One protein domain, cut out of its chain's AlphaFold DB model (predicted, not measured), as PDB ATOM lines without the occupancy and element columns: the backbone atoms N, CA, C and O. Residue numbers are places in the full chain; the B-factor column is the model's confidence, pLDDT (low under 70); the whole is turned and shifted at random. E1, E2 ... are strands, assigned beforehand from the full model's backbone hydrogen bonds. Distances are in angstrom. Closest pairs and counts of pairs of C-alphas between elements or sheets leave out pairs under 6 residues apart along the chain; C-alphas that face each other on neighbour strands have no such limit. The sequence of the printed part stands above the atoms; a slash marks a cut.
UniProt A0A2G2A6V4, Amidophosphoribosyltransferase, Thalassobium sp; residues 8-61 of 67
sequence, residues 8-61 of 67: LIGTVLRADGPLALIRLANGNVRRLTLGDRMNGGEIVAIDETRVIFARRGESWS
ATOM      1  N   LEU A   8     274.642 276.704 247.584       92.75
ATOM      2  CA  LEU A   8     274.526 275.261 247.439       92.75
ATOM      3  C   LEU A   8     275.520 274.817 246.366       92.75
ATOM      4  O   LEU A   8     275.483 275.308 245.246       92.75
ATOM      5  N   ILE A   9     276.439 273.926 246.716       94.75
ATOM      6  CA  ILE A   9     277.472 273.446 245.783       94.75
ATOM      7  C   ILE A   9     277.298 271.971 245.423       94.75
ATOM      8  O   ILE A   9     277.984 271.478 244.536       94.75
ATOM      9  N   GLY A  10     276.414 271.260 246.122       94.88
ATOM     10  CA  GLY A  10     276.102 269.870 245.827       94.88
ATOM     11  C   GLY A  10     275.074 269.296 246.788       94.88
ATOM     12  O   GLY A  10     274.892 269.793 247.904       94.88
ATOM     13  N   THR A  11     274.451 268.209 246.360       95.88
ATOM     14  CA  THR A  11     273.620 267.339 247.192       95.88
ATOM     15  C   THR A  11     274.143 265.911 247.052       95.88
ATOM     16  O   THR A  11     274.780 265.558 246.056       95.88
ATOM     17  N   VAL A  12     273.969 265.099 248.089       94.06
ATOM     18  CA  VAL A  12     274.395 263.698 248.095       94.06
ATOM     19  C   VAL A  12     273.253 262.857 248.634       94.06
ATOM     20  O   VAL A  12     272.846 263.018 249.785       94.06
ATOM     21  N   LEU A  13     272.764 261.936 247.810       90.19
ATOM     22  CA  LEU A  13     271.832 260.895 248.224       90.19
ATOM     23  C   LEU A  13     272.617 259.791 248.939       90.19
ATOM     24  O   LEU A  13     273.591 259.260 248.404       90.19
ATOM     25  N   ARG A  14     272.215 259.464 250.166       90.94
ATOM     26  CA  ARG A  14     272.831 258.415 250.988       90.94
ATOM     27  C   ARG A  14     271.747 257.555 251.622       90.94
ATOM     28  O   ARG A  14     270.607 257.995 251.759       90.94
ATOM     29  N   ALA A  15     272.111 256.341 252.029       90.56
ATOM     30  CA  ALA A  15     271.180 255.394 252.644       90.56
ATOM     31  C   ALA A  15     270.594 255.893 253.979       90.56
ATOM     32  O   ALA A  15     269.483 255.519 254.337       90.56
ATOM     33  N   ASP A  16     271.325 256.747 254.697       89.75
ATOM     34  CA  ASP A  16     270.926 257.370 255.966       89.75
ATOM     35  C   ASP A  16     270.195 258.713 255.787       89.75
ATOM     36  O   ASP A  16     269.833 259.357 256.770       89.75
ATOM     37  N   GLY A  17     269.960 259.132 254.540       89.56
ATOM     38  CA  GLY A  17     269.247 260.355 254.196       89.56
ATOM     39  C   GLY A  17     270.080 261.347 253.376       89.56
ATOM     40  O   GLY A  17     271.314 261.264 253.305       89.56
ATOM     41  N   PRO A  18     269.407 262.308 252.725       94.06
ATOM     42  CA  PRO A  18     270.062 263.260 251.846       94.06
ATOM     43  C   PRO A  18     270.949 264.237 252.628       94.06
ATOM     44  O   PRO A  18     270.689 264.584 253.783       94.06
ATOM     45  N   LEU A  19     272.015 264.687 251.973       95.12
ATOM     46  CA  LEU A  19     272.989 265.630 252.507       95.12
ATOM     47  C   LEU A  19     273.156 266.810 251.559       95.12
ATOM     48  O   LEU A  19     273.363 266.621 250.364       95.12
ATOM     49  N   ALA A  20     273.172 268.018 252.103       95.81
ATOM     50  CA  ALA A  20     273.514 269.231 251.383       95.81
ATOM     51  C   ALA A  20     274.953 269.668 251.677       95.81
ATOM     52  O   ALA A  20     275.411 269.647 252.825       95.81
ATOM     53  N   LEU A  21     275.654 270.118 250.638       95.56
ATOM     54  CA  LEU A  21     276.948 270.781 250.737       95.56
ATOM     55  C   LEU A  21     276.754 272.269 250.471       95.56
ATOM     56  O   LEU A  21     276.436 272.671 249.353       95.56
ATOM     57  N   ILE A  22     276.968 273.091 251.494       92.88
ATOM     58  CA  ILE A  22     276.820 274.542 251.382       92.88
ATOM     59  C   ILE A  22     278.160 275.218 251.637       92.88
ATOM     60  O   ILE A  22     278.775 275.030 252.690       92.88
ATOM     61  N   ARG A  23     278.601 276.033 250.675       92.19
ATOM     62  CA  ARG A  23     279.720 276.955 250.856       92.19
ATOM     63  C   ARG A  23     279.206 278.215 251.538       92.19
ATOM     64  O   ARG A  23     278.308 278.879 251.032       92.19
ATOM     65  N   LEU A  24     279.775 278.536 252.690       89.38
ATOM     66  CA  LEU A  24     279.480 279.751 253.434       89.38
ATOM     67  C   LEU A  24     280.252 280.955 252.881       89.38
ATOM     68  O   LEU A  24     281.259 280.815 252.189       89.38
ATOM     69  N   ALA A  25     279.832 282.146 253.309       85.75
ATOM     70  CA  ALA A  25     280.461 283.427 252.989       85.75
ATOM     71  C   ALA A  25     281.973 283.489 253.267       85.75
ATOM     72  O   ALA A  25     282.693 284.223 252.598       85.75
ATOM     73  N   ASN A  26     282.446 282.745 254.271       85.44
ATOM     74  CA  ASN A  26     283.855 282.676 254.663       85.44
ATOM     75  C   ASN A  26     284.653 281.617 253.878       85.44
ATOM     76  O   ASN A  26     285.796 281.338 254.221       85.44
ATOM     77  N   GLY A  27     284.049 280.997 252.862       89.25
ATOM     78  CA  GLY A  27     284.665 279.964 252.033       89.25
ATOM     79  C   GLY A  27     284.545 278.543 252.586       89.25
ATOM     80  O   GLY A  27     284.743 277.599 251.817       89.25
ATOM     81  N   ASN A  28     284.166 278.369 253.858       92.19
ATOM     82  CA  ASN A  28     284.037 277.049 254.476       92.19
ATOM     83  C   ASN A  28     282.869 276.270 253.877       92.19
ATOM     84  O   ASN A  28     281.798 276.821 253.626       92.19
ATOM     85  N   VAL A  29     283.057 274.963 253.721       93.75
ATOM     86  CA  VAL A  29     281.995 274.052 253.295       93.75
ATOM     87  C   VAL A  29     281.400 273.377 254.521       93.75
ATOM     88  O   VAL A  29     282.122 272.814 255.344       93.75
ATOM     89  N   ARG A  30     280.075 273.420 254.638       93.62
ATOM     90  CA  ARG A  30     279.321 272.692 255.656       93.62
ATOM     91  C   ARG A  30     278.485 271.595 255.016       93.62
ATOM     92  O   ARG A  30     277.911 271.783 253.947       93.62
ATOM     93  N   ARG A  31     278.429 270.470 255.720       95.12
ATOM     94  CA  ARG A  31     277.535 269.340 255.476       95.12
ATOM     95  C   ARG A  31     276.291 269.550 256.326       95.12
ATOM     96  O   ARG A  31     276.450 269.815 257.515       95.12
ATOM     97  N   LEU A  32     275.113 269.488 255.717       94.44
ATOM     98  CA  LEU A  32     273.845 269.695 256.410       94.44
ATOM     99  C   LEU A  32     272.846 268.609 256.047       94.44
ATOM    100  O   LEU A  32     272.746 268.225 254.882       94.44
ATOM    101  N   THR A  33     272.104 268.149 257.039       96.19
ATOM    102  CA  THR A  33     270.993 267.206 256.893       96.19
ATOM    103  C   THR A  33     269.669 267.869 257.269       96.19
ATOM    104  O   THR A  33     269.630 269.028 257.685       96.19
ATOM    105  N   LEU A  34     268.566 267.137 257.121       95.31
ATOM    106  CA  LEU A  34     267.257 267.570 257.614       95.31
ATOM    107  C   LEU A  34     267.330 267.914 259.113       95.31
ATOM    108  O   LEU A  34     267.991 267.214 259.879       95.31
ATOM    109  N   GLY A  35     266.673 269.003 259.514       95.25
ATOM    110  CA  GLY A  35     266.672 269.519 260.888       95.25
ATOM    111  C   GLY A  35     267.889 270.374 261.266       95.25
ATOM    112  O   GLY A  35     267.853 271.078 262.279       95.25
ATOM    113  N   ASP A  36     268.959 270.386 260.461       95.06
ATOM    114  CA  ASP A  36     270.094 271.268 260.726       95.06
ATOM    115  C   ASP A  36     269.712 272.738 260.556       95.06
ATOM    116  O   ASP A  36     268.894 273.117 259.717       95.06
ATOM    117  N   ARG A  37     270.370 273.602 261.333       91.31
ATOM    118  CA  ARG A  37     270.122 275.044 261.305       91.31
ATOM    119  C   ARG A  37     271.245 275.823 260.635       91.31
ATOM    120  O   ARG A  37     272.437 275.637 260.909       91.31
ATOM    121  N   MET A  38     270.848 276.780 259.805       84.50
ATOM    122  CA  MET A  38     271.730 277.752 259.166       84.50
ATOM    123  C   MET A  38     271.046 279.114 259.094       84.50
ATOM    124  O   MET A  38     269.905 279.224 258.664       84.50
ATOM    125  N   ASN A  39     271.763 280.180 259.465       78.06
ATOM    126  CA  ASN A  39     271.316 281.569 259.291       78.06
ATOM    127  C   ASN A  39     269.919 281.866 259.879       78.06
ATOM    128  O   ASN A  39     269.205 282.749 259.404       78.06
ATOM    129  N   GLY A  40     269.535 281.147 260.939       85.50
ATOM    130  CA  GLY A  40     268.227 281.273 261.588       85.50
ATOM    131  C   GLY A  40     267.074 280.597 260.842       85.50
ATOM    132  O   GLY A  40     265.925 280.869 261.176       85.50
ATOM    133  N   GLY A  41     267.369 279.768 259.839       90.00
ATOM    134  CA  GLY A  41     266.438 278.821 259.237       90.00
ATOM    135  C   GLY A  41     266.838 277.372 259.518       90.00
ATOM    136  O   GLY A  41     267.975 277.099 259.915       90.00
ATOM    137  N   GLU A  42     265.894 276.465 259.320       94.81
ATOM    138  CA  GLU A  42     266.045 275.019 259.500       94.81
ATOM    139  C   GLU A  42     265.874 274.307 258.160       94.81
ATOM    140  O   GLU A  42     264.979 274.666 257.397       94.81
ATOM    141  N   ILE A  43     266.727 273.329 257.857       95.25
ATOM    142  CA  ILE A  43     266.618 272.537 256.630       95.25
ATOM    143  C   ILE A  43     265.410 271.607 256.741       95.25
ATOM    144  O   ILE A  43     265.380 270.723 257.597       95.25
ATOM    145  N   VAL A  44     264.435 271.784 255.850       96.12
ATOM    146  CA  VAL A  44     263.181 271.010 255.847       96.12
ATOM    147  C   VAL A  44     263.064 270.063 254.658       96.12
ATOM    148  O   VAL A  44     262.316 269.094 254.736       96.12
ATOM    149  N   ALA A  45     263.816 270.299 253.580       95.62
ATOM    150  CA  ALA A  45     263.919 269.370 252.459       95.62
ATOM    151  C   ALA A  45     265.274 269.495 251.753       95.62
ATOM    152  O   ALA A  45     265.853 270.583 251.680       95.62
ATOM    153  N   ILE A  46     265.760 268.377 251.216       96.19
ATOM    154  CA  ILE A  46     266.953 268.303 250.369       96.19
ATOM    155  C   ILE A  46     266.569 267.446 249.163       96.19
ATOM    156  O   ILE A  46     266.346 266.246 249.314       96.19
ATOM    157  N   ASP A  47     266.497 268.081 247.999       93.88
ATOM    158  CA  ASP A  47     266.264 267.437 246.707       93.88
ATOM    159  C   ASP A  47     267.602 267.281 245.961       93.88
ATOM    160  O   ASP A  47     268.658 267.663 246.462       93.88
ATOM    161  N   GLU A  48     267.579 266.747 244.741       91.44
ATOM    162  CA  GLU A  48     268.791 266.555 243.931       91.44
ATOM    163  C   GLU A  48     269.469 267.881 243.551       91.44
ATOM    164  O   GLU A  48     270.694 267.983 243.566       91.44
ATOM    165  N   THR A  49     268.696 268.927 243.263       94.06
ATOM    166  CA  THR A  49     269.232 270.203 242.756       94.06
ATOM    167  C   THR A  49     268.962 271.401 243.655       94.06
ATOM    168  O   THR A  49     269.399 272.511 243.351       94.06
ATOM    169  N   ARG A  50     268.269 271.204 244.780       94.25
ATOM    170  CA  ARG A  50     267.888 272.298 245.675       94.25
ATOM    171  C   ARG A  50     267.748 271.864 247.125       94.25
ATOM    172  O   ARG A  50     267.526 270.701 247.438       94.25
ATOM    173  N   VAL A  51     267.816 272.845 248.011       94.75
ATOM    174  CA  VAL A  51     267.581 272.699 249.448       94.75
ATOM    175  C   VAL A  51     266.536 273.711 249.874       94.75
ATOM    176  O   VAL A  51     266.634 274.883 249.515       94.75
ATOM    177  N   ILE A  52     265.563 273.272 250.668       94.38
ATOM    178  CA  ILE A  52     264.527 274.134 251.231       94.38
ATOM    179  C   ILE A  52     264.805 274.328 252.715       94.38
ATOM    180  O   ILE A  52     265.028 273.363 253.453       94.38
ATOM    181  N   PHE A  53     264.751 275.577 253.164       92.81
ATOM    182  CA  PHE A  53     264.846 275.925 254.572       92.81
ATOM    183  C   PHE A  53     263.666 276.787 255.012       92.81
ATOM    184  O   PHE A  53     263.257 277.724 254.327       92.81
ATOM    185  N   ALA A  54     263.131 276.469 256.186       94.19
ATOM    186  CA  ALA A  54     262.079 277.238 256.826       94.19
ATOM    187  C   ALA A  54     262.706 278.311 257.719       94.19
ATOM    188  O   ALA A  54     263.517 278.013 258.599       94.19
ATOM    189  N   ARG A  55     262.341 279.574 257.512       91.06
ATOM    190  CA  ARG A  55     262.831 280.717 258.286       91.06
ATOM    191  C   ARG A  55     261.700 281.711 258.490       91.06
ATOM    192  O   ARG A  55     261.128 282.196 257.526       91.06
ATOM    193  N   ARG A  56     261.419 282.064 259.751       88.75
ATOM    194  CA  ARG A  56     260.393 283.068 260.116       88.75
ATOM    195  C   ARG A  56     258.999 282.774 259.528       88.75
ATOM    196  O   ARG A  56     258.278 283.695 259.179       88.75
ATOM    197  N   GLY A  57     258.628 281.495 259.435       90.12
ATOM    198  CA  GLY A  57     257.342 281.063 258.871       90.12
ATOM    199  C   GLY A  57     257.300 281.006 257.341       90.12
ATOM    200  O   GLY A  57     256.289 280.596 256.785       90.12
ATOM    201  N   GLU A  58     258.392 281.358 256.661       91.75
ATOM    202  CA  GLU A  58     258.514 281.299 255.207       91.75
ATOM    203  C   GLU A  58     259.442 280.159 254.785       91.75
ATOM    204  O   GLU A  58     260.397 279.822 255.492       91.75
ATOM    205  N   SER A  59     259.177 279.584 253.613       92.06
ATOM    206  CA  SER A  59     260.066 278.614 252.973       92.06
ATOM    207  C   SER A  59     260.919 279.306 251.926       92.06
ATOM    208  O   SER A  59     260.415 280.064 251.102       92.06
ATOM    209  N   TRP A  60     262.208 279.011 251.949       91.31
ATOM    210  CA  TRP A  60     263.196 279.582 251.052       91.31
ATOM    211  C   TRP A  60     263.984 278.455 250.390       91.31
ATOM    212  O   TRP A  60     264.315 277.471 251.053       91.31
ATOM    213  N   SER A  61     264.302 278.598 249.104       91.00
ATOM    214  CA  SER A  61     265.122 277.638 248.366       91.00
ATOM    215  C   SER A  61     266.534 278.167 248.118       91.00
ATOM    216  O   SER A  61     266.753 279.349 247.855       91.00
TER     217      SER A  61
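This is residues 8 to 61 of the 67 residues of the protein "Amidophosphoribosyltransferase" of Thalassobium sp (UniProt A0A2G2A6V4). Two small three-stranded sheets, E1 E2 E3 and E4 E5 E6, lie partly face to face as a sandwich, their strands crossed at 78 degrees, with E6 at an edge apart from the first sheet. Each sheet is a meander, each strand the antiparallel neighbour of the one before. The printed part has 54 residues, with six named strands, E1 to E6 along the chain, and no named helix; the class is all strand. The whole is compact, with a radius of gyration of the C-alphas of 10.6 A, and spans 30 by 25 by 17 A.

E1, residues 8 to 12, and E2, residues 19 to 23, form a hairpin at 159 degrees; N 9 and O 21 are 2.9 A apart, within hydrogen-bond range. E2 and E3, residues 29 to 32, form another at 152 degrees, with N 20 and O 32 at 2.8 A. Residues 37 to 38 pair antiparallel with residues 41 to 42 of E4, residues 41 to 46. E4 and E5, residues 50 to 55, form a hairpin at 150 degrees, with N 44 and O 52 at 2.9 A. E5 and E6, residues 58 to 61, form one at 158 degrees, with N 55 and O 58 at 2.8 A. Between the sheets, the closest C-alphas of E2 and E4 are those of Ala 20 and Ile 46, 6.7 A apart. Those of E1 and E5 are Leu 8 and Arg 50, 7.5 A apart. E6 is apart from E1, E2 and E3.

E1 begins at C-alpha 8 (274.526, 275.261, 247.439) and is 11.6 A long; E2 measures 13.3 A and E3 9.8 A. E4 is 13.8 A, E5 16.0 A and E6 10.2 A, ending at C-alpha 61 (265.122, 277.638, 248.366).

The C-alphas farthest apart, of Ala 15 and Arg 56, are 30.6 A apart. The printed part has no cut and no long link. Its mean pLDDT is 92.3, and no printed residue is under 70.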